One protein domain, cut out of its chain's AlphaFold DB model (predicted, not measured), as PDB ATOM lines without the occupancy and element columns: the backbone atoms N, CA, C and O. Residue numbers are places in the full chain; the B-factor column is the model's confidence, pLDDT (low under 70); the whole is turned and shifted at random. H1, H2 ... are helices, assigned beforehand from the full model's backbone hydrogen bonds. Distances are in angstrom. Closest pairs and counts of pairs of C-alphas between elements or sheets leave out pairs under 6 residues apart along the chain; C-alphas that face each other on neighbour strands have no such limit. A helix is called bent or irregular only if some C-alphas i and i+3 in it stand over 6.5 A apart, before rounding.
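This is residues 181 to 208 and 263 to 444 of the 444 residues of an uncharacterized protein of Aliifodinibius sediminis (UniProt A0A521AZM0). You are looking at an elongated bundle of helices running up and down, with H9 packed in its middle between H2, H3 and H5 on one side and H6 and H8 on the other. H1 packs along H2 at one side of the bundle and H4 covers H3 and H5 at another, while the short H7 folds back into H8. The printed part has 210 residues with nine named helices, H1 to H9 in chain order, and no named strand; its class is all helix. It is compact, with a radius of gyration of the C-alphas of 16.9 A, and spans 58 by 35 by 34 A.

Find C-alpha 183 at (251.369, 200.836, 204.671); from there H1 runs to residue 204, 31.0 A. After the cut, H2 takes residues 263 to 283 and is only just irregular: C-alphas 280 and 283 are 6.9 A apart. H3, residues 286 to 314, is the longest at 41.3 A, beginning at (261.894, 201.177, 198.148). H4 holds residues 319 to 338 and H5 residues 344 to 365, 31.6 A. H6, residues 367 to 380, is irregular, with C-alphas 368 and 371 8.0 A apart. H7 holds residues 386 to 396, H8 residues 400 to 421, 32.1 A, and H9 residues 427 to 443, ending at (257.143, 217.934, 184.831).

H1, H2, H3, H4, H5, H6, H8 and H9 form an up and down bundle, each running against the one before it. H1 touches H2, closest at the C-alphas of Glu 194 and Ala 273, 4.5 A, at a shallow tilt of 31 degrees. Look next at the hairpin of H2 and H3, at 8 degrees, where the C-alphas of Asp 264 and Ala 307 come closest, 4.6 A. H4 and H5 are a hairpin at 5 degrees, closest at Ala 328 and Tyr 354, C-alphas 5.8 A apart. H5 and H6 touch only at the corner, at C-alphas 363 and 370, 4.6 A. H7 and H8 are a hairpin, closest at C-alphas 394 and 403, 5.7 A. H8 and H9 are the hubs, touching five helices each; they meet closest at the C-alphas of Glu 415 and Ala 434, 5.2 A, at a steep tilt of 43 degrees. H1 and H4 are apart. Every O i to N i+4 pair is within hydrogen-bond range in H1, H3, H4, H5, H7, H8 and H9; in H2 15 of 17 are, in H6 8 of 10.

The farthest C-alphas, of Gly 181 and Leu 424, are 59.3 A apart. Residues 209 to 262 are not printed, and C-alphas 208 and 263 are 13.4 A apart across this cut. The links printed whole are tight. Mean pLDDT of the printed part is 91.1; residues 339 to 342 and 443 to 444 are under 70.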
ATOM      1  N   GLY A 181     251.487 196.239 207.909       75.88
ATOM      2  CA  GLY A 181     250.157 196.636 208.381       75.88
ATOM      3  C   GLY A 181     249.901 198.149 208.399       75.88
ATOM      4  O   GLY A 181     248.747 198.546 208.318       75.88
ATOM      5  N   GLU A 182     250.947 198.979 208.452       85.62
ATOM      6  CA  GLU A 182     250.844 200.450 208.461       85.62
ATOM      7  C   GLU A 182     250.889 201.065 207.050       85.62
ATOM      8  O   GLU A 182     250.590 202.243 206.859       85.62
ATOM      9  N   ALA A 183     251.241 200.288 206.020       88.50
ATOM     10  CA  ALA A 183     251.369 200.836 204.671       88.50
ATOM     11  C   ALA A 183     250.011 201.247 204.077       88.50
ATOM     12  O   ALA A 183     249.949 202.232 203.348       88.50
ATOM     13  N   ALA A 184     248.912 200.554 204.410       92.25
ATOM     14  CA  ALA A 184     247.576 200.946 203.948       92.25
ATOM     15  C   ALA A 184     247.179 202.348 204.441       92.25
ATOM     16  O   ALA A 184     246.676 203.145 203.650       92.25
ATOM     17  N   SER A 185     247.437 202.653 205.718       91.50
ATOM     18  CA  SER A 185     247.135 203.963 206.302       91.50
ATOM     19  C   SER A 185     248.027 205.055 205.721       91.50
ATOM     20  O   SER A 185     247.524 206.125 205.399       91.50
ATOM     21  N   ALA A 186     249.312 204.772 205.486       89.44
ATOM     22  CA  ALA A 186     250.224 205.725 204.848       89.44
ATOM     23  C   ALA A 186     249.804 206.065 203.404       89.44
ATOM     24  O   ALA A 186     249.808 207.229 203.010       89.44
ATOM     25  N   PHE A 187     249.377 205.070 202.615       91.69
ATOM     26  CA  PHE A 187     248.813 205.318 201.283       91.69
ATOM     27  C   PHE A 187     247.503 206.115 201.347       91.69
ATOM     28  O   PHE A 187     247.296 206.999 200.519       91.69
ATOM     29  N   ALA A 188     246.625 205.824 202.312       93.50
ATOM     30  CA  ALA A 188     245.390 206.582 202.496       93.50
ATOM     31  C   ALA A 188     245.679 208.054 202.836       93.50
ATOM     32  O   ALA A 188     245.145 208.935 202.171       93.50
ATOM     33  N   GLU A 189     246.574 208.317 203.793       91.38
ATOM     34  CA  GLU A 189     247.006 209.673 204.159       91.38
ATOM     35  C   GLU A 189     247.604 210.414 202.955       91.38
ATOM     36  O   GLU A 189     247.209 211.541 202.670       91.38
ATOM     37  N   ALA A 190     248.486 209.767 202.186       91.31
ATOM     38  CA  ALA A 190     249.086 210.369 200.997       91.31
ATOM     39  C   ALA A 190     248.034 210.808 199.959       91.31
ATOM     40  O   ALA A 190     248.160 211.880 199.369       91.31
ATOM     41  N   LEU A 191     246.984 210.007 199.740       93.56
ATOM     42  CA  LEU A 191     245.897 210.345 198.810       93.56
ATOM     43  C   LEU A 191     244.976 211.450 199.345       93.56
ATOM     44  O   LEU A 191     244.471 212.256 198.564       93.56
ATOM     45  N   VAL A 192     244.760 211.507 200.659       93.44
ATOM     46  CA  VAL A 192     243.998 212.589 201.301       93.44
ATOM     47  C   VAL A 192     244.753 213.913 201.177       93.44
ATOM     48  O   VAL A 192     244.180 214.914 200.747       93.44
ATOM     49  N   GLU A 193     246.057 213.905 201.451       90.94
ATOM     50  CA  GLU A 193     246.918 215.080 201.287       90.94
ATOM     51  C   GLU A 193     247.008 215.534 199.824       90.94
ATOM     52  O   GLU A 193     246.987 216.733 199.550       90.94
ATOM     53  N   GLU A 194     247.011 214.607 198.861       93.75
ATOM     54  CA  GLU A 194     246.896 214.933 197.432       93.75
ATOM     55  C   GLU A 194     245.620 215.733 197.133       93.75
ATOM     56  O   GLU A 194     245.666 216.774 196.467       93.75
ATOM     57  N   ALA A 195     244.476 215.272 197.644       93.88
ATOM     58  CA  ALA A 195     243.194 215.930 197.434       93.88
ATOM     59  C   ALA A 195     243.154 217.315 198.102       93.88
ATOM     60  O   ALA A 195     242.710 218.284 197.474       93.88
ATOM     61  N   HIS A 196     243.665 217.433 199.332       93.00
ATOM     62  CA  HIS A 196     243.774 218.708 200.042       93.00
ATOM     63  C   HIS A 196     244.698 219.692 199.334       93.00
ATOM     64  O   HIS A 196     244.318 220.848 199.159       93.00
ATOM     65  N   ALA A 197     245.866 219.252 198.877       94.00
ATOM     66  CA  ALA A 197     246.812 220.095 198.158       94.00
ATOM     67  C   ALA A 197     246.220 220.645 196.860       94.00
ATOM     68  O   ALA A 197     246.354 221.834 196.572       94.00
ATOM     69  N   ARG A 198     245.504 219.806 196.097       94.50
ATOM     70  CA  ARG A 198     244.808 220.244 194.879       94.50
ATOM     71  C   ARG A 198     243.727 221.278 195.195       94.50
ATOM     72  O   ARG A 198     243.676 222.322 194.549       94.50
ATOM     73  N   ALA A 199     242.884 221.009 196.193       92.69
ATOM     74  CA  ALA A 199     241.836 221.940 196.608       92.69
ATOM     75  C   ALA A 199     242.417 223.267 197.121       92.69
ATOM     76  O   ALA A 199     241.912 224.337 196.778       92.69
ATOM     77  N   ARG A 200     243.501 223.204 197.901       93.25
ATOM     78  CA  ARG A 200     244.198 224.378 198.425       93.25
ATOM     79  C   ARG A 200     244.802 225.209 197.306       93.25
ATOM     80  O   ARG A 200     244.584 226.412 197.288       93.25
ATOM     81  N   TYR A 201     245.480 224.572 196.353       94.56
ATOM     82  CA  TYR A 201     246.018 225.264 195.189       94.56
ATOM     83  C   TYR A 201     244.918 226.031 194.443       94.56
ATOM     84  O   TYR A 201     245.070 227.221 194.190       94.56
ATOM     85  N   PHE A 202     243.780 225.393 194.151       94.44
ATOM     86  CA  PHE A 202     242.660 226.085 193.505       94.44
ATOM     87  C   PHE A 202     242.140 227.262 194.333       94.44
ATOM     88  O   PHE A 202     241.944 228.345 193.786       94.44
ATOM     89  N   ALA A 203     241.979 227.086 195.646       92.81
ATOM     90  CA  ALA A 203     241.542 228.159 196.532       92.81
ATOM     91  C   ALA A 203     242.524 229.346 196.549       92.81
ATOM     92  O   ALA A 203     242.093 230.491 196.417       92.81
ATOM     93  N   ASP A 204     243.829 229.080 196.650       91.94
ATOM     94  CA  ASP A 204     244.877 230.107 196.690       91.94
ATOM     95  C   ASP A 204     244.997 230.864 195.360       91.94
ATOM     96  O   ASP A 204     245.252 232.068 195.353       91.94
ATOM     97  N   GLN A 205     244.751 230.183 194.237       91.50
ATOM     98  CA  GLN A 205     244.706 230.801 192.907       91.50
ATOM     99  C   GLN A 205     243.354 231.462 192.584       91.50
ATOM    100  O   GLN A 205     243.184 232.027 191.505       91.50
ATOM    101  N   GLY A 206     242.370 231.399 193.490       92.31
ATOM    102  CA  GLY A 206     241.023 231.926 193.248       92.31
ATOM    103  C   GLY A 206     240.269 231.198 192.128       92.31
ATOM    104  O   GLY A 206     239.387 231.781 191.498       92.31
ATOM    105  N   ILE A 207     240.626 229.940 191.864       92.88
ATOM    106  CA  ILE A 207     240.025 229.092 190.837       92.88
ATOM    107  C   ILE A 207     238.824 228.377 191.446       92.88
ATOM    108  O   ILE A 207     238.955 227.526 192.325       92.88
ATOM    109  N   GLU A 208     237.635 228.730 190.972       91.25
ATOM    110  CA  GLU A 208     236.389 228.119 191.419       91.25
ATOM    111  C   GLU A 208     236.099 226.855 190.600       91.25
ATOM    112  O   GLU A 208     235.849 226.929 189.398       91.25
ATOM    113  N   ALA A 263     243.079 223.436 182.084       95.88
ATOM    114  CA  ALA A 263     244.053 222.355 181.995       95.88
ATOM    115  C   ALA A 263     245.396 222.727 182.625       95.88
ATOM    116  O   ALA A 263     246.026 221.886 183.267       95.88
ATOM    117  N   ASP A 264     245.819 223.979 182.466       95.31
ATOM    118  CA  ASP A 264     247.071 224.484 183.015       95.31
ATOM    119  C   ASP A 264     246.995 224.620 184.539       95.31
ATOM    120  O   ASP A 264     247.852 224.082 185.245       95.31
ATOM    121  N   ALA A 265     245.912 225.199 185.056       95.50
ATOM    122  CA  ALA A 265     245.637 225.227 186.486       95.50
ATOM    123  C   ALA A 265     245.616 223.826 187.106       95.50
ATOM    124  O   ALA A 265     246.225 223.592 188.150       95.50
ATOM    125  N   TYR A 266     244.934 222.873 186.464       96.75
ATOM    126  CA  TYR A 266     244.888 221.502 186.952       96.75
ATOM    127  C   TYR A 266     246.261 220.818 186.892       96.75
ATOM    128  O   TYR A 266     246.624 220.131 187.843       96.75
ATOM    129  N   ALA A 267     247.058 221.019 185.837       96.88
ATOM    130  CA  ALA A 267     248.408 220.459 185.746       96.88
ATOM    131  C   ALA A 267     249.340 220.996 186.843       96.88
ATOM    132  O   ALA A 267     250.033 220.212 187.500       96.88
ATOM    133  N   LYS A 268     249.304 222.313 187.080       96.69
ATOM    134  CA  LYS A 268     250.021 222.990 188.168       96.69
ATOM    135  C   LYS A 268     249.599 222.425 189.538       96.69
ATOM    136  O   LYS A 268     250.444 221.932 190.291       96.69
ATOM    137  N   ALA A 269     248.292 222.351 189.805       96.12
ATOM    138  CA  ALA A 269     247.743 221.756 191.028       96.12
ATOM    139  C   ALA A 269     248.162 220.288 191.207       96.12
ATOM    140  O   ALA A 269     248.592 219.871 192.284       96.12
ATOM    141  N   LYS A 270     248.063 219.490 190.135       95.94
ATOM    142  CA  LYS A 270     248.332 218.051 190.155       95.94
ATOM    143  C   LYS A 270     249.805 217.755 190.402       95.94
ATOM    144  O   LYS A 270     250.095 216.775 191.083       95.94
ATOM    145  N   LYS A 271     250.738 218.572 189.895       95.12
ATOM    146  CA  LYS A 271     252.162 218.420 190.230       95.12
ATOM    147  C   LYS A 271     252.414 218.699 191.709       95.12
ATOM    148  O   LYS A 271     253.043 217.862 192.350       95.12
ATOM    149  N   ALA A 272     251.916 219.818 192.239       94.12
ATOM    150  CA  ALA A 272     252.095 220.158 193.651       94.12
ATOM    151  C   ALA A 272     251.553 219.052 194.572       94.12
ATOM    152  O   ALA A 272     252.260 218.564 195.452       94.12
ATOM    153  N   ALA A 273     250.338 218.580 194.285       94.62
ATOM    154  CA  ALA A 273     249.695 217.494 195.014       94.62
ATOM    155  C   ALA A 273     250.458 216.159 194.910       94.62
ATOM    156  O   ALA A 273     250.635 215.459 195.903       94.62
ATOM    157  N   ASN A 274     250.968 215.802 193.728       93.88
ATOM    158  CA  ASN A 274     251.714 214.554 193.552       93.88
ATOM    159  C   ASN A 274     253.109 214.560 194.182       93.88
ATOM    160  O   ASN A 274     253.618 213.490 194.514       93.88
ATOM    161  N   THR A 275     253.727 215.726 194.366       91.94
ATOM    162  CA  THR A 275     254.961 215.829 195.152       91.94
ATOM    163  C   THR A 275     254.707 215.394 196.595       91.94
ATOM    164  O   THR A 275     255.464 214.581 197.113       91.94
ATOM    165  N   LEU A 276     253.588 215.811 197.200       88.88
ATOM    166  CA  LEU A 276     253.200 215.377 198.549       88.88
ATOM    167  C   LEU A 276     252.973 213.870 198.644       88.88
ATOM    168  O   LEU A 276     253.421 213.250 199.602       88.88
ATOM    169  N   VAL A 277     252.337 213.268 197.636       89.56
ATOM    170  CA  VAL A 277     252.156 211.808 197.582       89.56
ATOM    171  C   VAL A 277     253.501 211.082 197.643       89.56
ATOM    172  O   VAL A 277     253.651 210.109 198.380       89.56
ATOM    173  N   VAL A 278     254.489 211.554 196.878       89.00
ATOM    174  CA  VAL A 278     255.826 210.948 196.838       89.00
ATOM    175  C   VAL A 278     256.581 211.162 198.151       89.00
ATOM    176  O   VAL A 278     257.204 210.217 198.630       89.00
ATOM    177  N   GLU A 279     256.494 212.352 198.749       86.69
ATOM    178  CA  GLU A 279     257.119 212.660 200.045       86.69
ATOM    179  C   GLU A 279     256.513 211.822 201.181       86.69
ATOM    180  O   GLU A 279     257.237 211.193 201.948       86.69
ATOM    181  N   LYS A 280     255.181 211.718 201.251       83.38
ATOM    182  CA  LYS A 280     254.484 210.900 202.260       83.38
ATOM    183  C   LYS A 280     254.765 209.410 202.106       83.38
ATOM    184  O   LYS A 280     254.798 208.672 203.085       83.38
ATOM    185  N   ALA A 281     255.020 208.961 200.883       80.75
ATOM    186  CA  ALA A 281     255.409 207.587 200.634       80.75
ATOM    187  C   ALA A 281     256.876 207.277 200.965       80.75
ATOM    188  O   ALA A 281     257.240 206.103 200.933       80.75
ATOM    189  N   ALA A 282     257.714 208.265 201.300       79.25
ATOM    190  CA  ALA A 282     259.143 208.067 201.574       79.25
ATOM    191  C   ALA A 282     259.439 207.161 202.788       79.25
ATOM    192  O   ALA A 282     260.573 206.716 202.967       79.25
ATOM    193  N   GLU A 283     258.434 206.852 203.610       75.81
ATOM    194  CA  GLU A 283     258.545 205.899 204.724       75.81
ATOM    195  C   GLU A 283     258.197 204.451 204.325       75.81
ATOM    196  O   GLU A 283     258.420 203.512 205.092       75.81
ATOM    197  N   LEU A 284     257.672 204.238 203.111       81.38
ATOM    198  CA  LEU A 284     257.351 202.913 202.577       81.38
ATOM    199  C   LEU A 284     258.610 202.171 202.097       81.38
ATOM    200  O   LEU A 284     259.706 202.723 202.057       81.38
ATOM    201  N   SER A 285     258.468 200.906 201.688       80.38
ATOM    202  CA  SER A 285     259.574 200.157 201.076       80.38
ATOM    203  C   SER A 285     260.042 200.797 199.760       80.38
ATOM    204  O   SER A 285     259.235 201.367 199.028       80.38
ATOM    205  N   ASP A 286     261.321 200.637 199.398       82.12
ATOM    206  CA  ASP A 286     261.894 201.177 198.148       82.12
ATOM    207  C   ASP A 286     261.080 200.803 196.897       82.12
ATOM    208  O   ASP A 286     260.959 201.590 195.953       82.12
ATOM    209  N   ALA A 287     260.512 199.593 196.886       76.31
ATOM    210  CA  ALA A 287     259.644 199.126 195.812       76.31
ATOM    211  C   ALA A 287     258.337 199.934 195.763       76.31
ATOM    212  O   ALA A 287     258.011 200.490 194.719       76.31
ATOM    213  N   ALA A 288     257.639 200.077 196.894       77.69
ATOM    214  CA  ALA A 288     256.412 200.869 196.978       77.69
ATOM    215  C   ALA A 288     256.650 202.351 196.644       77.69
ATOM    216  O   ALA A 288     255.867 202.952 195.912       77.69
ATOM    217  N   GLN A 289     257.766 202.918 197.112       82.44
ATOM    218  CA  GLN A 289     258.191 204.279 196.779       82.44
ATOM    219  C   GLN A 289     258.448 204.475 195.287       82.44
ATOM    220  O   GLN A 289     258.119 205.515 194.716       82.44
ATOM    221  N   SER A 290     259.094 203.506 194.643       80.25
ATOM    222  CA  SER A 290     259.406 203.625 193.221       80.25
ATOM    223  C   SER A 290     258.137 203.547 192.376       80.25
ATOM    224  O   SER A 290     257.994 204.314 191.425       80.25
ATOM    225  N   GLU A 291     257.188 202.692 192.758       78.31
ATOM    226  CA  GLU A 291     255.926 202.555 192.032       78.31
ATOM    227  C   GLU A 291     255.000 203.753 192.228       78.31
ATOM    228  O   GLU A 291     254.534 204.325 191.242       78.31
ATOM    229  N   ILE A 292     254.801 204.224 193.462       84.75
ATOM    230  CA  ILE A 292     253.967 205.410 193.693       84.75
ATOM    231  C   ILE A 292     254.540 206.640 192.978       84.75
ATOM    232  O   ILE A 292     253.786 207.417 192.393       84.75
ATOM    233  N   ARG A 293     255.875 206.771 192.915       87.06
ATOM    234  CA  ARG A 293     256.551 207.812 192.132       87.06
ATOM    235  C   ARG A 293     256.266 207.667 190.642       87.06
ATOM    236  O   ARG A 293     255.969 208.667 189.992       87.06
ATOM    237  N   ALA A 294     256.329 206.454 190.095       84.88
ATOM    238  CA  ALA A 294     256.017 206.205 188.690       84.88
ATOM    239  C   ALA A 294     254.541 206.506 188.362       84.88
ATOM    240  O   ALA A 294     254.262 207.122 187.330       84.88
ATOM    241  N   LYS A 295     253.592 206.148 189.240       87.62
ATOM    242  CA  LYS A 295     252.161 206.474 189.066       87.62
ATOM    243  C   LYS A 295     251.890 207.968 189.179       87.62
ATOM    244  O   LYS A 295     251.236 208.531 188.302       87.62
ATOM    245  N   ALA A 296     252.438 208.620 190.201       91.56
ATOM    246  CA  ALA A 296     252.354 210.064 190.372       91.56
ATOM    247  C   ALA A 296     252.901 210.788 189.131       91.56
ATOM    248  O   ALA A 296     252.218 211.636 188.556       91.56
ATOM    249  N   ALA A 297     254.075 210.378 188.642       92.44
ATOM    250  CA  ALA A 297     254.678 210.895 187.418       92.44
ATOM    251  C   ALA A 297     253.798 210.675 186.179       92.44
ATOM    252  O   ALA A 297     253.654 211.587 185.370       92.44
ATOM    253  N   LEU A 298     253.177 209.503 186.031       91.81
ATOM    254  CA  LEU A 298     252.275 209.213 184.915       91.81
ATOM    255  C   LEU A 298     251.029 210.112 184.931       91.81
ATOM    256  O   LEU A 298     250.636 210.623 183.883       91.81
ATOM    257  N   LEU A 299     250.433 210.340 186.104       93.75
ATOM    258  CA  LEU A 299     249.284 211.236 186.263       93.75
ATOM    259  C   LEU A 299     249.662 212.699 185.983       93.75
ATOM    260  O   LEU A 299     248.918 213.396 185.294       93.75
ATOM    261  N   VAL A 300     250.833 213.151 186.455       95.12
ATOM    262  CA  VAL A 300     251.377 214.476 186.107       95.12
ATOM    263  C   VAL A 300     251.623 214.583 184.606       95.12
ATOM    264  O   VAL A 300     251.248 215.586 184.012       95.12
ATOM    265  N   ALA A 301     252.204 213.562 183.972       95.31
ATOM    266  CA  ALA A 301     252.493 213.577 182.540       95.31
ATOM    267  C   ALA A 301     251.225 213.732 181.691       95.31
ATOM    268  O   ALA A 301     251.251 214.449 180.696       95.31
ATOM    269  N   VAL A 302     250.111 213.095 182.073       94.44
ATOM    270  CA  VAL A 302     248.818 213.306 181.395       94.44
ATOM    271  C   VAL A 302     248.329 214.744 181.593       94.44
ATOM    272  O   VAL A 302     247.966 215.395 180.619       94.44
ATOM    273  N   ALA A 303     248.345 215.253 182.829       95.94
ATOM    274  CA  ALA A 303     247.856 216.599 183.126       95.94
ATOM    275  C   ALA A 303     248.678 217.685 182.407       95.94
ATOM    276  O   ALA A 303     248.109 218.558 181.755       95.94
ATOM    277  N   VAL A 304     250.009 217.588 182.464       96.31
ATOM    278  CA  VAL A 304     250.938 218.496 181.774       96.31
ATOM    279  C   VAL A 304     250.755 218.423 180.261       96.31
ATOM    280  O   VAL A 304     250.692 219.466 179.622       96.31
ATOM    281  N   ASP A 305     250.619 217.229 179.680       95.62
ATOM    282  CA  ASP A 305     250.412 217.099 178.236       95.62
ATOM    283  C   ASP A 305     249.087 217.729 177.778       95.62
ATOM    284  O   ASP A 305     249.063 218.477 176.799       95.62
ATOM    285  N   ASN A 306     248.000 217.519 178.526       94.81
ATOM    286  CA  ASN A 306     246.721 218.183 178.260       94.81
ATOM    287  C   ASN A 306     246.856 219.715 178.327       94.81
ATOM    288  O   ASN A 306     246.341 220.415 177.453       94.81
ATOM    289  N   ALA A 307     247.577 220.233 179.326       97.06
ATOM    290  CA  ALA A 307     247.829 221.662 179.484       97.06
ATOM    291  C   ALA A 307     248.672 222.242 178.339       97.06
ATOM    292  O   ALA A 307     248.296 223.257 177.754       97.06
ATOM    293  N   VAL A 308     249.765 221.574 177.961       97.19
ATOM    294  CA  VAL A 308     250.628 221.987 176.844       97.19
ATOM    295  C   VAL A 308     249.823 222.047 175.550       97.19
ATOM    296  O   VAL A 308     249.853 223.059 174.851       97.19
ATOM    297  N   GLN A 309     249.037 221.011 175.249       95.56
ATOM    298  CA  GLN A 309     248.184 220.998 174.062       95.56
ATOM    299  C   GLN A 309     247.141 222.121 174.081       95.56
ATOM    300  O   GLN A 309     246.895 222.741 173.045       95.56
ATOM    301  N   ALA A 310     246.516 222.384 175.233       95.31
ATOM    302  CA  ALA A 310     245.541 223.460 175.379       95.31
ATOM    303  C   ALA A 310     246.183 224.834 175.133       95.31
ATOM    304  O   ALA A 310     245.651 225.620 174.346       95.31
ATOM    305  N   ARG A 311     247.358 225.094 175.722       95.50
ATOM    306  CA  ARG A 311     248.093 226.358 175.565       95.50
ATOM    307  C   ARG A 311     248.619 226.551 174.145       95.50
ATOM    308  O   ARG A 311     248.448 227.629 173.586       95.50
ATOM    309  N   MET A 312     249.152 225.506 173.507       94.88
ATOM    310  CA  MET A 312     249.565 225.578 172.099       94.88
ATOM    311  C   MET A 312     248.382 225.877 171.166       94.88
ATOM    312  O   MET A 312     248.501 226.712 170.276       94.88
ATOM    313  N   LYS A 313     247.218 225.251 171.387       94.19
ATOM    314  CA  LYS A 313     246.002 225.547 170.607       94.19
ATOM    315  C   LYS A 313     245.498 226.972 170.845       94.19
ATOM    316  O   LYS A 313     245.098 227.631 169.892       94.19
ATOM    317  N   ALA A 314     245.516 227.446 172.092       91.69
ATOM    318  CA  ALA A 314     245.121 228.814 172.437       91.69
ATOM    319  C   ALA A 314     246.042 229.864 171.796       91.69
ATOM    320  O   ALA A 314     245.582 230.939 171.423       91.69
ATOM    321  N   ALA A 315     247.315 229.517 171.611       90.88
ATOM    322  CA  ALA A 315     248.304 230.322 170.908       90.88
ATOM    323  C   ALA A 315     248.191 230.268 169.374       90.88
ATOM    324  O   ALA A 315     249.039 230.831 168.688       90.88
ATOM    325  N   GLU A 316     247.190 229.560 168.840       93.44
ATOM    326  CA  GLU A 316     247.027 229.314 167.403       93.44
ATOM    327  C   GLU A 316     248.267 228.658 166.761       93.44
ATOM    328  O   GLU A 316     248.552 228.873 165.580       93.44
ATOM    329  N   ALA A 317     248.998 227.840 167.532       94.38
ATOM    330  CA  ALA A 317     250.146 227.094 167.030       94.38
ATOM    331  C   ALA A 317     249.744 226.197 165.854       94.38
ATOM    332  O   ALA A 317     248.619 225.692 165.783       94.38
ATOM    333  N   ALA A 318     250.688 225.948 164.946       96.50
ATOM    334  CA  ALA A 318     250.433 225.088 163.798       96.50
ATOM    335  C   ALA A 318     249.943 223.686 164.224       96.50
ATOM    336  O   ALA A 318     250.511 223.069 165.128       96.50
ATOM    337  N   ASP A 319     248.958 223.130 163.506       96.25
ATOM    338  CA  ASP A 319     248.405 221.787 163.780       96.25
ATOM    339  C   ASP A 319     249.495 220.706 163.866       96.25
ATOM    340  O   ASP A 319     249.422 219.795 164.689       96.25
ATOM    341  N   ALA A 320     250.538 220.822 163.036       97.31
ATOM    342  CA  ALA A 320     251.679 219.910 163.053       97.31
ATOM    343  C   ALA A 320     252.477 219.985 164.366       97.31
ATOM    344  O   ALA A 320     252.950 218.958 164.847       97.31
ATOM    345  N   SER A 321     252.603 221.172 164.957       97.31
ATOM    346  CA  SER A 321     253.294 221.385 166.231       97.31
ATOM    347  C   SER A 321     252.454 220.883 167.399       97.31
ATOM    348  O   SER A 321     252.975 220.209 168.284       97.31
ATOM    349  N   VAL A 322     251.138 221.118 167.368       97.31
ATOM    350  CA  VAL A 322     250.206 220.531 168.342       97.31
ATOM    351  C   VAL A 322     250.264 219.000 168.285       97.31
ATOM    352  O   VAL A 322     250.362 218.357 169.326       97.31
ATOM    353  N   GLN A 323     250.265 218.404 167.088       97.69
ATOM    354  CA  GLN A 323     250.384 216.951 166.936       97.69
ATOM    355  C   GLN A 323     251.741 216.423 167.421       97.69
ATOM    356  O   GLN A 323     251.786 215.395 168.088       97.69
ATOM    357  N   ALA A 324     252.840 217.131 167.154       97.81
ATOM    358  CA  ALA A 324     254.155 216.744 167.661       97.81
ATOM    359  C   ALA A 324     254.218 216.765 169.201       97.81
ATOM    360  O   ALA A 324     254.847 215.892 169.799       97.81
ATOM    361  N   ALA A 325     253.536 217.714 169.853       97.00
ATOM    362  CA  ALA A 325     253.403 217.731 171.309       97.00
ATOM    363  C   ALA A 325     252.596 216.526 171.825       97.00
ATOM    364  O   ALA A 325     253.035 215.864 172.764       97.00
ATOM    365  N   VAL A 326     251.478 216.192 171.164       96.00
ATOM    366  CA  VAL A 326     250.677 214.986 171.461       96.00
ATOM    367  C   VAL A 326     251.538 213.725 171.365       96.00
ATOM    368  O   VAL A 326     251.504 212.881 172.264       96.00
ATOM    369  N   ASP A 327     252.324 213.595 170.296       96.94
ATOM    370  CA  ASP A 327     253.193 212.441 170.063       96.94
ATOM    371  C   ASP A 327     254.266 212.328 171.159       96.94
ATOM    372  O   ASP A 327     254.431 211.258 171.752       96.94
ATOM    373  N   ALA A 328     254.910 213.442 171.524       97.06
ATOM    374  CA  ALA A 328     255.869 213.485 172.630       97.06
ATOM    375  C   ALA A 328     255.227 213.095 173.977       97.06
ATOM    376  O   ALA A 328     255.825 212.362 174.771       97.06
ATOM    377  N   GLY A 329     253.996 213.543 174.237       94.88
ATOM    378  CA  GLY A 329     253.234 213.171 175.428       94.88
ATOM    379  C   GLY A 329     252.903 211.676 175.467       94.88
ATOM    380  O   GLY A 329     253.033 211.028 176.511       94.88
ATOM    381  N   MET A 330     252.526 211.087 174.326       92.19
ATOM    382  CA  MET A 330     252.311 209.642 174.202       92.19
ATOM    383  C   MET A 330     253.590 208.845 174.471       92.19
ATOM    384  O   MET A 330     253.539 207.851 175.203       92.19
ATOM    385  N   GLU A 331     254.729 209.283 173.930       93.69
ATOM    386  CA  GLU A 331     256.031 208.655 174.172       93.69
ATOM    387  C   GLU A 331     256.414 208.697 175.656       93.69
ATOM    388  O   GLU A 331     256.763 207.656 176.222       93.69
ATOM    389  N   LEU A 332     256.263 209.853 176.314       92.88
ATOM    390  CA  LEU A 332     256.506 210.009 177.750       92.88
ATOM    391  C   LEU A 332     255.645 209.044 178.577       92.88
ATOM    392  O   LEU A 332     256.166 208.300 179.412       92.88
ATOM    393  N   ARG A 333     254.328 209.007 178.331       90.81
ATOM    394  CA  ARG A 333     253.407 208.113 179.056       90.81
ATOM    395  C   ARG A 333     253.725 206.644 178.817       90.81
ATOM    396  O   ARG A 333     253.671 205.846 179.752       90.81
ATOM    397  N   SER A 334     254.050 206.273 177.580       87.81
ATOM    398  CA  SER A 334     254.458 204.907 177.252       87.81
ATOM    399  C   SER A 334     255.732 204.527 178.003       87.81
ATOM    400  O   SER A 334     255.783 203.468 178.627       87.81
ATOM    401  N   ALA A 335     256.736 205.408 178.015       88.31
ATOM    402  CA  ALA A 335     257.972 205.181 178.744       88.31
ATOM    403  C   ALA A 335     257.707 205.006 180.247       88.31
ATOM    404  O   ALA A 335     258.108 203.986 180.801       88.31
ATOM    405  N   LEU A 336     256.950 205.911 180.877       87.44
ATOM    406  CA  LEU A 336     256.592 205.824 182.300       87.44
ATOM    407  C   LEU A 336     255.840 204.530 182.649       87.44
ATOM    408  O   LEU A 336     256.127 203.921 183.675       87.44
ATOM    409  N   ARG A 337     254.931 204.050 181.787       80.69
ATOM    410  CA  ARG A 337     254.201 202.784 182.010       80.69
ATOM    411  C   ARG A 337     255.096 201.547 181.967       80.69
ATOM    412  O   ARG A 337     254.823 200.578 182.665       80.69
ATOM    413  N   THR A 338     256.134 201.554 181.132       75.06
ATOM    414  CA  THR A 338     257.035 200.394 180.969       75.06
ATOM    415  C   THR A 338     258.116 200.294 182.042       75.06
ATOM    416  O   THR A 338     258.827 199.292 182.104       75.06
ATOM    417  N   LYS A 339     258.270 201.324 182.876       66.81
ATOM    418  CA  LYS A 339     259.326 201.405 183.882       66.81
ATOM    419  C   LYS A 339     258.786 201.012 185.255       66.81
ATOM    420  O   LYS A 339     258.537 201.873 186.092       66.81
ATOM    421  N   THR A 340     258.653 199.706 185.489       56.38
ATOM    422  CA  THR A 340     258.592 199.172 186.861       56.38
ATOM    423  C   THR A 340     259.817 199.662 187.624       56.38
ATOM    424  O   THR A 340     260.938 199.492 187.134       56.38
ATOM    425  N   MET A 341     259.623 200.226 188.809       55.81
ATOM    426  CA  MET A 341     260.697 200.673 189.699       55.81
ATOM    427  C   MET A 341     261.613 201.789 189.150       55.81
ATOM    428  O   MET A 341     262.815 201.799 189.432       55.81
ATOM    429  N   ALA A 342     261.083 202.743 188.378       61.88
ATOM    430  CA  ALA A 342     261.871 203.900 187.945       61.88
ATOM    431  C   ALA A 342     262.405 204.693 189.155       61.88
ATOM    432  O   ALA A 342     261.648 205.230 189.971       61.88
ATOM    433  N   GLY A 343     263.728 204.823 189.257       71.94
ATOM    434  CA  GLY A 343     264.338 205.744 190.213       71.94
ATOM    435  C   GLY A 343     264.003 207.200 189.867       71.94
ATOM    436  O   GLY A 343     263.724 207.527 188.712       71.94
ATOM    437  N   ALA A 344     264.091 208.109 190.843       79.50
ATOM    438  CA  ALA A 344     263.796 209.535 190.639       79.50
ATOM    439  C   ALA A 344     264.577 210.154 189.461       79.50
ATOM    440  O   ALA A 344     264.022 210.903 188.660       79.50
ATOM    441  N   SER A 345     265.849 209.773 189.292       84.31
ATOM    442  CA  SER A 345     266.677 210.227 188.166       84.31
ATOM    443  C   SER A 345     266.170 209.756 186.799       84.31
ATOM    444  O   SER A 345     266.401 210.440 185.804       84.31
ATOM    445  N   GLU A 346     265.536 208.588 186.720       86.38
ATOM    446  CA  GLU A 346     265.029 208.045 185.460       86.38
ATOM    447  C   GLU A 346     263.737 208.748 185.045       86.38
ATOM    448  O   GLU A 346     263.626 209.182 183.901       86.38
ATOM    449  N   VAL A 347     262.819 208.968 185.993       87.94
ATOM    450  CA  VAL A 347     261.621 209.795 185.778       87.94
ATOM    451  C   VAL A 347     262.016 211.194 185.291       87.94
ATOM    452  O   VAL A 347     261.528 211.637 184.252       87.94
ATOM    453  N   LYS A 348     262.977 211.845 185.963       88.75
ATOM    454  CA  LYS A 348     263.506 213.164 185.567       88.75
ATOM    455  C   LYS A 348     264.095 213.157 184.150       88.75
ATOM    456  O   LYS A 348     263.909 214.106 183.396       88.75
ATOM    457  N   SER A 349     264.772 212.080 183.745       90.12
ATOM    458  CA  SER A 349     265.301 211.953 182.379       90.12
ATOM    459  C   SER A 349     264.204 211.827 181.319       90.12
ATOM    460  O   SER A 349     264.395 212.315 180.205       90.12
ATOM    461  N   LEU A 350     263.087 211.160 181.628       92.19
ATOM    462  CA  LEU A 350     261.967 211.021 180.694       92.19
ATOM    463  C   LEU A 350     261.265 212.364 180.473       92.19
ATOM    464  O   LEU A 350     261.029 212.749 179.328       92.19
ATOM    465  N   PHE A 351     261.010 213.115 181.547       93.62
ATOM    466  CA  PHE A 351     260.469 214.468 181.429       93.62
ATOM    467  C   PHE A 351     261.432 215.410 180.706       93.62
ATOM    468  O   PHE A 351     260.995 216.158 179.840       93.62
ATOM    469  N   ALA A 352     262.744 215.325 180.945       92.94
ATOM    470  CA  ALA A 352     263.717 216.140 180.218       92.94
ATOM    471  C   ALA A 352     263.643 215.955 178.687       92.94
ATOM    472  O   ALA A 352     263.759 216.936 177.954       92.94
ATOM    473  N   ALA A 353     263.407 214.731 178.200       93.38
ATOM    474  CA  ALA A 353     263.231 214.465 176.769       93.38
ATOM    475  C   ALA A 353     261.934 215.081 176.209       93.38
ATOM    476  O   ALA A 353     261.957 215.720 175.153       93.38
ATOM    477  N   TYR A 354     260.821 214.947 176.938       96.25
ATOM    478  CA  TYR A 354     259.556 215.604 176.597       96.25
ATOM    479  C   TYR A 354     259.714 217.131 176.550       96.25
ATOM    480  O   TYR A 354     259.401 217.769 175.547       96.25
ATOM    481  N   ASN A 355     260.308 217.706 177.593       95.12
ATOM    482  CA  ASN A 355     260.520 219.143 177.737       95.12
ATOM    483  C   ASN A 355     261.375 219.725 176.618       95.12
ATOM    484  O   ASN A 355     261.074 220.806 176.122       95.12
ATOM    485  N   GLN A 356     262.423 219.011 176.199       95.69
ATOM    486  CA  GLN A 356     263.248 219.432 175.070       95.69
ATOM    487  C   GLN A 356     262.424 219.507 173.778       95.69
ATOM    488  O   GLN A 356     262.558 220.470 173.028       95.69
ATOM    489  N   THR A 357     261.532 218.539 173.554       97.19
ATOM    490  CA  THR A 357     260.644 218.537 172.383       97.19
ATOM    491  C   THR A 357     259.688 219.728 172.414       97.19
ATOM    492  O   THR A 357     259.616 220.475 171.442       97.19
ATOM    493  N   ILE A 358     259.016 219.972 173.545       97.38
ATOM    494  CA  ILE A 358     258.108 221.121 173.689       97.38
ATOM    495  C   ILE A 358     258.862 222.451 173.558       97.38
ATOM    496  O   ILE A 358     258.370 223.375 172.914       97.38
ATOM    497  N   MET A 359     260.083 222.544 174.087       96.62
ATOM    498  CA  MET A 359     260.937 223.723 173.940       96.62
ATOM    499  C   MET A 359     261.297 224.001 172.475       96.62
ATOM    500  O   MET A 359     261.302 225.154 172.042       96.62
ATOM    501  N   ASP A 360     261.599 222.962 171.694       96.94
ATOM    502  CA  ASP A 360     261.895 223.116 170.269       96.94
ATOM    503  C   ASP A 360     260.659 223.540 169.465       96.94
ATOM    504  O   ASP A 360     260.781 224.411 168.601       96.94
ATOM    505  N   LEU A 361     259.473 223.026 169.810       96.75
ATOM    506  CA  LEU A 361     258.202 223.490 169.244       96.75
ATOM    507  C   LEU A 361     257.930 224.955 169.602       96.75
ATOM    508  O   LEU A 361     257.612 225.755 168.725       96.75
ATOM    509  N   LEU A 362     258.139 225.345 170.861       95.19
ATOM    510  CA  LEU A 362     257.951 226.721 171.320       95.19
ATOM    511  C   LEU A 362     258.856 227.703 170.557       95.19
ATOM    512  O   LEU A 362     258.404 228.748 170.095       95.19
ATOM    513  N   LYS A 363     260.129 227.344 170.354       95.31
ATOM    514  CA  LYS A 363     261.076 228.137 169.551       95.31
ATOM    515  C   LYS A 363     260.670 228.237 168.082       95.31
ATOM    516  O   LYS A 363     260.999 229.230 167.439       95.31
ATOM    517  N   GLN A 364     260.032 227.204 167.539       95.06
ATOM    518  CA  GLN A 364     259.552 227.203 166.163       95.06
ATOM    519  C   GLN A 364     258.352 228.141 165.996       95.06
ATOM    520  O   GLN A 364     258.363 228.962 165.080       95.06
ATOM    521  N   GLU A 365     257.355 228.042 166.878       93.88
ATOM    522  CA  GLU A 365     256.142 228.868 166.814       93.88
ATOM    523  C   GLU A 365     256.446 230.345 167.115       93.88
ATOM    524  O   GLU A 365     255.967 231.237 166.418       93.88
ATOM    525  N   PHE A 366     257.333 230.614 168.078       92.12
ATOM    526  CA  PHE A 366     257.739 231.968 168.471       92.12
ATOM    527  C   PHE A 366     259.161 232.295 168.011       92.12
ATOM    528  O   PHE A 366     260.018 232.723 168.788       92.12
ATOM    529  N   SER A 367     259.442 232.104 166.718       92.88
ATOM    530  CA  SER A 367     260.806 232.201 166.177       92.88
ATOM    531  C   SER A 367     261.491 233.548 166.432       92.88
ATOM    532  O   SER A 367     262.705 233.589 166.638       92.88
ATOM    533  N   ALA A 368     260.723 234.645 166.444       91.19
ATOM    534  CA  ALA A 368     261.229 235.993 166.720       91.19
ATOM    535  C   ALA A 368     261.739 236.163 168.164       91.19
ATOM    536  O   ALA A 368     262.644 236.960 168.398       91.19
ATOM    537  N   SER A 369     261.198 235.375 169.095       93.56
ATOM    538  CA  SER A 369     261.493 235.415 170.531       93.56
ATOM    539  C   SER A 369     262.356 234.229 170.985       93.56
ATOM    540  O   SER A 369     262.671 234.102 172.165       93.56
ATOM    541  N   SER A 370     262.761 233.352 170.060       94.31
ATOM    542  CA  SER A 370     263.395 232.059 170.356       94.31
ATOM    543  C   SER A 370     264.651 232.151 171.234       94.31
ATOM    544  O   SER A 370     264.795 231.362 172.168       94.31
ATOM    545  N   GLU A 371     265.543 233.116 170.989       94.88
ATOM    546  CA  GLU A 371     266.741 233.333 171.818       94.88
ATOM    547  C   GLU A 371     266.378 233.776 173.242       94.88
ATOM    548  O   GLU A 371     266.946 233.269 174.211       94.88
ATOM    549  N   THR A 372     265.391 234.666 173.379       95.56
ATOM    550  CA  THR A 372     264.880 235.123 174.678       95.56
ATOM    551  C   THR A 372     264.246 233.971 175.451       95.56
ATOM    552  O   THR A 372     264.555 233.784 176.624       95.56
ATOM    553  N   ILE A 373     263.434 233.141 174.790       95.75
ATOM    554  CA  ILE A 373     262.805 231.952 175.384       95.75
ATOM    555  C   ILE A 373     263.877 230.975 175.898       95.75
ATOM    556  O   ILE A 373     263.775 230.471 177.019       95.75
ATOM    557  N   VAL A 374     264.949 230.743 175.127       96.00
ATOM    558  CA  VAL A 374     266.101 229.933 175.569       96.00
ATOM    559  C   VAL A 374     266.793 230.549 176.784       96.00
ATOM    560  O   VAL A 374     267.123 229.818 177.720       96.00
ATOM    561  N   SER A 375     266.989 231.871 176.798       96.06
ATOM    562  CA  SER A 375     267.588 232.581 177.933       96.06
ATOM    563  C   SER A 375     266.749 232.421 179.200       96.06
ATOM    564  O   SER A 375     267.285 232.010 180.228       96.06
ATOM    565  N   ILE A 376     265.434 232.650 179.117       96.69
ATOM    566  CA  ILE A 376     264.513 232.494 180.252       96.69
ATOM    567  C   ILE A 376     264.575 231.060 180.784       96.69
ATOM    568  O   ILE A 376     264.793 230.851 181.975       96.69
ATOM    569  N   ASN A 377     264.466 230.052 179.912       96.00
ATOM    570  CA  ASN A 377     264.525 228.653 180.343       96.00
ATOM    571  C   ASN A 377     265.873 228.294 181.003       96.00
ATOM    572  O   ASN A 377     265.916 227.500 181.947       96.00
ATOM    573  N   SER A 378     266.975 228.888 180.534       95.62
ATOM    574  CA  SER A 378     268.293 228.735 181.155       95.62
ATOM    575  C   SER A 378     268.367 229.389 182.537       95.62
ATOM    576  O   SER A 378     269.038 228.844 183.412       95.62
ATOM    577  N   GLU A 379     267.708 230.528 182.753       96.31
ATOM    578  CA  GLU A 379     267.631 231.177 184.068       96.31
ATOM    579  C   GLU A 379     266.771 230.369 185.044       96.31
ATOM    580  O   GLU A 379     267.179 230.155 186.185       96.31
ATOM    581  N   VAL A 380     265.642 229.822 184.583       96.69
ATOM    582  CA  VAL A 380     264.776 228.936 185.381       96.69
ATOM    583  C   VAL A 380     265.537 227.699 185.874       96.69
ATOM    584  O   VAL A 380     265.427 227.339 187.047       96.69
ATOM    585  N   ASN A 381     266.340 227.077 185.001       94.88
ATOM    586  CA  ASN A 381     267.122 225.866 185.296       94.88
ATOM    587  C   ASN A 381     268.543 226.139 185.823       94.88
ATOM    588  O   ASN A 381     269.321 225.198 186.005       94.88
ATOM    589  N   GLY A 382     268.914 227.401 186.046       94.12
ATOM    590  CA  GLY A 382     270.228 227.763 186.572       94.12
ATOM    591  C   GLY A 382     270.466 227.212 187.984       94.12
ATOM    592  O   GLY A 382     269.531 226.903 188.717       94.12
ATOM    593  N   THR A 383     271.728 227.150 188.420       92.19
ATOM    594  CA  THR A 383     272.107 226.616 189.750       92.19
ATOM    595  C   THR A 383     271.497 227.371 190.934       92.19
ATOM    596  O   THR A 383     271.454 226.842 192.037       92.19
ATOM    597  N   ALA A 384     271.070 228.616 190.719       92.69
ATOM    598  CA  ALA A 384     270.325 229.438 191.673       92.69
ATOM    599  C   ALA A 384     269.027 229.977 191.039       92.69
ATOM    600  O   ALA A 384     268.543 231.040 191.415       92.69
ATOM    601  N   GLY A 385     268.532 229.281 190.011       94.38
ATOM    602  CA  GLY A 385     267.313 229.628 189.295       94.38
ATOM    603  C   GLY A 385     266.058 229.267 190.081       94.38
ATOM    604  O   GLY A 385     266.125 228.609 191.121       94.38
ATOM    605  N   ALA A 386     264.900 229.641 189.532       95.81
ATOM    606  CA  ALA A 386     263.595 229.393 190.149       95.81
ATOM    607  C   ALA A 386     263.406 227.920 190.553       95.81
ATOM    608  O   ALA A 386     262.878 227.629 191.625       95.81
ATOM    609  N   LYS A 387     263.891 226.978 189.735       94.12
ATOM    610  CA  LYS A 387     263.784 225.546 190.023       94.12
ATOM    611  C   LYS A 387     264.633 225.101 191.215       94.12
ATOM    612  O   LYS A 387     264.164 224.309 192.021       94.12
ATOM    613  N   ALA A 388     265.854 225.620 191.348       94.06
ATOM    614  CA  ALA A 388     266.708 225.309 192.494       94.06
ATOM    615  C   ALA A 388     266.089 225.834 193.802       94.06
ATOM    616  O   ALA A 388     266.148 225.170 194.834       94.06
ATOM    617  N   THR A 389     265.443 227.006 193.753       95.06
ATOM    618  CA  THR A 389     264.672 227.542 194.884       95.06
ATOM    619  C   THR A 389     263.458 226.675 195.211       95.06
ATOM    620  O   THR A 389     263.231 226.390 196.383       95.06
ATOM    621  N   LEU A 390     262.710 226.216 194.202       95.31
ATOM    622  CA  LEU A 390     261.596 225.285 194.395       95.31
ATOM    623  C   LEU A 390     262.052 223.993 195.087       95.31
ATOM    624  O   LEU A 390     261.480 223.626 196.108       95.31
ATOM    625  N   GLU A 391     263.087 223.333 194.554       92.56
ATOM    626  CA  GLU A 391     263.641 222.092 195.116       92.56
ATOM    627  C   GLU A 391     264.079 222.316 196.581       92.56
ATOM    628  O   GLU A 391     263.669 221.566 197.464       92.56
ATOM    629  N   SER A 392     264.790 223.413 196.874       92.75
ATOM    630  CA  SER A 392     265.194 223.761 198.247       92.75
ATOM    631  C   SER A 392     264.015 224.041 199.186       92.75
ATOM    632  O   SER A 392     264.118 223.753 200.378       92.75
ATOM    633  N   ASN A 393     262.931 224.643 198.692       93.94
ATOM    634  CA  ASN A 393     261.752 224.930 199.506       93.94
ATOM    635  C   ASN A 393     260.971 223.650 199.810       93.94
ATOM    636  O   ASN A 393     260.531 223.480 200.943       93.94
ATOM    637  N   ILE A 394     260.843 222.738 198.842       92.19
ATOM    638  CA  ILE A 394     260.213 221.425 199.050       92.19
ATOM    639  C   ILE A 394     261.007 220.620 200.085       92.19
ATOM    640  O   ILE A 394     260.419 220.149 201.049       92.19
ATOM    641  N   GLU A 395     262.337 220.541 199.958       88.44
ATOM    642  CA  GLU A 395     263.194 219.827 200.923       88.44
ATOM    643  C   GLU A 395     263.108 220.392 202.354       88.44
ATOM    644  O   GLU A 395     263.312 219.670 203.330       88.44
ATOM    645  N   ALA A 396     262.826 221.691 202.491       88.19
ATOM    646  CA  ALA A 396     262.656 222.359 203.779       88.19
ATOM    647  C   ALA A 396     261.206 222.343 204.300       88.19
ATOM    648  O   ALA A 396     260.965 222.782 205.428       88.19
ATOM    649  N   SER A 397     260.245 221.887 203.491       88.06
ATOM    650  CA  SER A 397     258.820 221.928 203.819       88.06
ATOM    651  C   SER A 397     258.443 220.851 204.832       88.06
ATOM    652  O   SER A 397     258.936 219.728 204.782       88.06
ATOM    653  N   ALA A 398     257.539 221.194 205.751       77.56
ATOM    654  CA  ALA A 398     257.047 220.280 206.784       77.56
ATOM    655  C   ALA A 398     255.575 219.875 206.594       77.56
ATOM    656  O   ALA A 398     255.105 218.965 207.275       77.56
ATOM    657  N   ASP A 399     254.844 220.551 205.703       85.94
ATOM    658  CA  ASP A 399     253.410 220.362 205.502       85.94
ATOM    659  C   ASP A 399     252.956 220.704 204.070       85.94
ATOM    660  O   ASP A 399     253.727 221.164 203.220       85.94
ATOM    661  N   THR A 400     251.674 220.443 203.818       87.19
ATOM    662  CA  THR A 400     250.987 220.645 202.539       87.19
ATOM    663  C   THR A 400     250.933 222.108 202.100       87.19
ATOM    664  O   THR A 400     251.051 222.387 200.907       87.19
ATOM    665  N   GLU A 401     250.796 223.054 203.033       90.69
ATOM    666  CA  GLU A 401     250.718 224.484 202.714       90.69
ATOM    667  C   GLU A 401     252.058 224.996 202.181       90.69
ATOM    668  O   GLU A 401     252.095 225.628 201.124       90.69
ATOM    669  N   ALA A 402     253.160 224.629 202.838       92.25
ATOM    670  CA  ALA A 402     254.502 225.012 202.414       92.25
ATOM    671  C   ALA A 402     254.845 224.499 201.002       92.25
ATOM    672  O   ALA A 402     255.429 225.232 200.199       92.25
ATOM    673  N   ILE A 403     254.437 223.271 200.653       92.56
ATOM    674  CA  ILE A 403     254.678 222.717 199.311       92.56
ATOM    675  C   ILE A 403     253.844 223.445 198.247       92.56
ATOM    676  O   ILE A 403     254.374 223.797 197.189       92.56
ATOM    677  N   VAL A 404     252.563 223.719 198.511       94.12
ATOM    678  CA  VAL A 404     251.706 224.481 197.582       94.12
ATOM    679  C   VAL A 404     252.234 225.910 197.383       94.12
ATOM    680  O   VAL A 404     252.282 226.400 196.248       94.12
ATOM    681  N   GLU A 405     252.702 226.564 198.449       94.69
ATOM    682  CA  GLU A 405     253.312 227.896 198.386       94.69
ATOM    683  C   GLU A 405     254.631 227.888 197.597       94.69
ATOM    684  O   GLU A 405     254.876 228.788 196.786       94.69
ATOM    685  N   ALA A 406     255.463 226.854 197.764       95.75
ATOM    686  CA  ALA A 406     256.704 226.701 197.011       95.75
ATOM    687  C   ALA A 406     256.443 226.632 195.496       95.75
ATOM    688  O   ALA A 406     257.099 227.339 194.723       95.75
ATOM    689  N   TYR A 407     255.448 225.846 195.067       96.12
ATOM    690  CA  TYR A 407     255.039 225.777 193.661       96.12
ATOM    691  C   TYR A 407     254.438 227.092 193.159       96.12
ATOM    692  O   TYR A 407     254.806 227.555 192.083       96.12
ATOM    693  N   THR A 408     253.578 227.732 193.949       95.44
ATOM    694  CA  THR A 408     252.987 229.035 193.600       95.44
ATOM    695  C   THR A 408     254.064 230.109 193.411       95.44
ATOM    696  O   THR A 408     254.058 230.851 192.427       95.44
ATOM    697  N   THR A 409     255.052 230.142 194.307       96.25
ATOM    698  CA  THR A 409     256.213 231.035 194.207       96.25
ATOM    699  C   THR A 409     257.011 230.751 192.938       96.25
ATOM    700  O   THR A 409     257.364 231.682 192.212       96.25
ATOM    701  N   PHE A 410     257.261 229.476 192.631       97.44
ATOM    702  CA  PHE A 410     257.931 229.086 191.396       97.44
ATOM    703  C   PHE A 410     257.177 229.590 190.153       97.44
ATOM    704  O   PHE A 410     257.805 230.217 189.301       97.44
ATOM    705  N   TYR A 411     255.852 229.412 190.078       96.62
ATOM    706  CA  TYR A 411     255.033 229.880 188.947       96.62
ATOM    707  C   TYR A 411     255.142 231.392 188.753       96.62
ATOM    708  O   TYR A 411     255.581 231.839 187.694       96.62
ATOM    709  N   SER A 412     254.903 232.163 189.817       96.19
ATOM    710  CA  SER A 412     255.007 233.629 189.773       96.19
ATOM    711  C   SER A 412     256.409 234.131 189.395       96.19
ATOM    712  O   SER A 412     256.559 235.176 188.759       96.19
ATOM    713  N   THR A 413     257.455 233.382 189.763       97.44
ATOM    714  CA  THR A 413     258.843 233.724 189.428       97.44
ATOM    715  C   THR A 413     259.094 233.537 187.936       97.44
ATOM    716  O   THR A 413     259.724 234.391 187.315       97.44
ATOM    717  N   VAL A 414     258.599 232.445 187.348       97.31
ATOM    718  CA  VAL A 414     258.721 232.193 185.904       97.31
ATOM    719  C   VAL A 414     257.922 233.226 185.108       97.31
ATOM    720  O   VAL A 414     258.477 233.809 184.181       97.31
ATOM    721  N   GLU A 415     256.680 233.516 185.503       96.38
ATOM    722  CA  GLU A 415     255.853 234.579 184.903       96.38
ATOM    723  C   GLU A 415     256.582 235.927 184.929       96.38
ATOM    724  O   GLU A 415     256.787 236.552 183.891       96.38
ATOM    725  N   SER A 416     257.107 236.316 186.096       96.06
ATOM    726  CA  SER A 416     257.876 237.558 186.244       96.06
ATOM    727  C   SER A 416     259.130 237.587 185.363       96.06
ATOM    728  O   SER A 416     259.504 238.646 184.859       96.06
ATOM    729  N   LEU A 417     259.825 236.458 185.182       96.06
ATOM    730  CA  LEU A 417     260.983 236.385 184.283       96.06
ATOM    731  C   LEU A 417     260.570 236.607 182.825       96.06
ATOM    732  O   LEU A 417     261.253 237.341 182.109       96.06
ATOM    733  N   VAL A 418     259.456 236.009 182.397       96.25
ATOM    734  CA  VAL A 418     258.929 236.189 181.040       96.25
ATOM    735  C   VAL A 418     258.499 237.633 180.816       96.25
ATOM    736  O   VAL A 418     258.981 238.241 179.865       96.25
ATOM    737  N   ASP A 419     257.712 238.226 181.712       93.62
ATOM    738  CA  ASP A 419     257.255 239.619 181.587       93.62
ATOM    739  C   ASP A 419     258.422 240.612 181.480       93.62
ATOM    740  O   ASP A 419     258.390 241.571 180.703       93.62
ATOM    741  N   ASN A 420     259.496 240.371 182.237       92.81
ATOM    742  CA  ASN A 420     260.670 241.241 182.247       92.81
ATOM    743  C   ASN A 420     261.554 241.098 181.001       92.81
ATOM    744  O   ASN A 420     262.235 242.056 180.626       92.81
ATOM    745  N   LEU A 421     261.599 239.914 180.385       92.81
ATOM    746  CA  LEU A 421     262.526 239.613 179.289       92.81
ATOM    747  C   LEU A 421     261.845 239.621 177.914       92.81
ATOM    748  O   LEU A 421     262.471 240.000 176.923       92.81
ATOM    749  N   LEU A 422     260.555 239.301 177.846       91.50
ATOM    750  CA  LEU A 422     259.753 239.219 176.623       91.50
ATOM    751  C   LEU A 422     259.015 240.537 176.296       91.50
ATOM    752  O   LEU A 422     257.930 240.545 175.730       91.50
ATOM    753  N   THR A 423     259.625 241.679 176.621       82.50
ATOM    754  CA  THR A 423     258.994 243.024 176.614       82.50
ATOM    755  C   THR A 423     258.467 243.542 175.269       82.50
ATOM    756  O   THR A 423     257.759 244.548 175.235       82.50
ATOM    757  N   LEU A 424     258.852 242.921 174.152       76.69
ATOM    758  CA  LEU A 424     258.423 243.315 172.803       76.69
ATOM    759  C   LEU A 424     257.296 242.433 172.254       76.69
ATOM    760  O   LEU A 424     256.773 242.728 171.177       76.69
ATOM    761  N   SER A 425     256.945 241.370 172.972       81.44
ATOM    762  CA  SER A 425     255.871 240.455 172.614       81.44
ATOM    763  C   SER A 425     254.518 240.991 173.077       81.44
ATOM    764  O   SER A 425     254.432 241.912 173.889       81.44
ATOM    765  N   SER A 426     253.441 240.444 172.518       86.00
ATOM    766  CA  SER A 426     252.098 240.739 173.027       86.00
ATOM    767  C   SER A 426     251.887 240.092 174.398       86.00
ATOM    768  O   SER A 426     252.452 239.031 174.648       86.00
ATOM    769  N   ASP A 427     251.024 240.670 175.237       86.19
ATOM    770  CA  ASP A 427     250.671 240.088 176.545       86.19
ATOM    771  C   ASP A 427     250.218 238.621 176.407       86.19
ATOM    772  O   ASP A 427     250.615 237.770 177.192       86.19
ATOM    773  N   ALA A 428     249.469 238.301 175.345       86.75
ATOM    774  CA  ALA A 428     249.020 236.936 175.061       86.75
ATOM    775  C   ALA A 428     250.173 235.975 174.706       86.75
ATOM    776  O   ALA A 428     250.140 234.805 175.070       86.75
ATOM    777  N   GLU A 429     251.199 236.451 173.995       88.44
ATOM    778  CA  GLU A 429     252.400 235.654 173.707       88.44
ATOM    779  C   GLU A 429     253.229 235.437 174.976       88.44
ATOM    780  O   GLU A 429     253.678 234.319 175.222       88.44
ATOM    781  N   ALA A 430     253.407 236.481 175.790       91.94
ATOM    782  CA  ALA A 430     254.106 236.386 177.067       91.94
ATOM    783  C   ALA A 430     253.421 235.389 178.013       91.94
ATOM    784  O   ALA A 430     254.093 234.511 178.549       91.94
ATOM    785  N   GLU A 431     252.093 235.446 178.131       92.69
ATOM    786  CA  GLU A 431     251.301 234.501 178.929       92.69
ATOM    787  C   GLU A 431     251.508 233.051 178.462       92.69
ATOM    788  O   GLU A 431     251.889 232.187 179.251       92.69
ATOM    789  N   VAL A 432     251.364 232.779 177.159       93.19
ATOM    790  CA  VAL A 432     251.567 231.430 176.600       93.19
ATOM    791  C   VAL A 432     252.989 230.920 176.844       93.19
ATOM    792  O   VAL A 432     253.176 229.752 177.195       93.19
ATOM    793  N   VAL A 433     253.999 231.767 176.632       94.94
ATOM    794  CA  VAL A 433     255.403 231.402 176.854       94.94
ATOM    795  C   VAL A 433     255.648 231.106 178.333       94.94
ATOM    796  O   VAL A 433     256.307 230.112 178.634       94.94
ATOM    797  N   ALA A 434     255.107 231.913 179.249       96.50
ATOM    798  CA  ALA A 434     255.208 231.678 180.686       96.50
ATOM    799  C   ALA A 434     254.579 230.348 181.091       96.50
ATOM    800  O   ALA A 434     255.258 229.529 181.712       96.50
ATOM    801  N   ASP A 435     253.346 230.082 180.665       96.19
ATOM    802  CA  ASP A 435     252.658 228.835 180.986       96.19
ATOM    803  C   ASP A 435     253.402 227.618 180.442       96.19
ATOM    804  O   ASP A 435     253.668 226.670 181.178       96.19
ATOM    805  N   LEU A 436     253.823 227.645 179.174       96.31
ATOM    806  CA  LEU A 436     254.567 226.528 178.588       96.31
ATOM    807  C   LEU A 436     255.927 226.326 179.270       96.31
ATOM    808  O   LEU A 436     256.310 225.181 179.517       96.31
ATOM    809  N   LEU A 437     256.636 227.399 179.639       96.69
ATOM    810  CA  LEU A 437     257.886 227.301 180.396       96.69
ATOM    811  C   LEU A 437     257.666 226.775 181.819       96.69
ATOM    812  O   LEU A 437     258.498 226.004 182.303       96.69
ATOM    813  N   ILE A 438     256.564 227.126 182.482       97.31
ATOM    814  CA  ILE A 438     256.185 226.522 183.763       97.31
ATOM    815  C   ILE A 438     255.931 225.028 183.566       97.31
ATOM    816  O   ILE A 438     256.585 224.213 184.216       97.31
ATOM    817  N   LEU A 439     255.043 224.657 182.640       96.31
ATOM    818  CA  LEU A 439     254.599 223.279 182.410       96.31
ATOM    819  C   LEU A 439     255.764 222.322 182.128       96.31
ATOM    820  O   LEU A 439     255.860 221.259 182.750       96.31
ATOM    821  N   ILE A 440     256.704 222.712 181.261       93.69
ATOM    822  CA  ILE A 440     257.880 221.874 180.988       93.69
ATOM    823  C   ILE A 440     258.809 221.796 182.208       93.69
ATOM    824  O   ILE A 440     259.407 220.762 182.487       93.69
ATOM    825  N   ASN A 441     258.925 222.850 183.017       93.25
ATOM    826  CA  ASN A 441     259.844 222.827 184.155       93.25
ATOM    827  C   ASN A 441     259.281 222.129 185.400       93.25
ATOM    828  O   ASN A 441     260.076 221.623 186.196       93.25
ATOM    829  N   ILE A 442     257.954 222.016 185.527       88.75
ATOM    830  CA  ILE A 442     257.282 221.318 186.637       88.75
ATOM    831  C   ILE A 442     257.143 219.819 186.398       88.75
ATOM    832  O   ILE A 442     257.013 219.063 187.355       88.75
ATOM    833  N   GLY A 443     257.178 219.364 185.142       67.56
ATOM    834  CA  GLY A 443     257.143 217.934 184.831       67.56
ATOM    835  C   GLY A 443     258.330 217.172 185.434       67.56
ATOM    836  O   GLY A 443     258.191 216.021 185.829       67.56
ATOM    837  N   ASN A 444     259.471 217.849 185.584       59.41
ATOM    838  CA  ASN A 444     260.739 217.282 186.051       59.41
ATOM    839  C   ASN A 444     260.832 216.967 187.549       59.41
ATOM    840  O   ASN A 444     260.087 217.565 188.361       59.41
TER     841      ASN A 444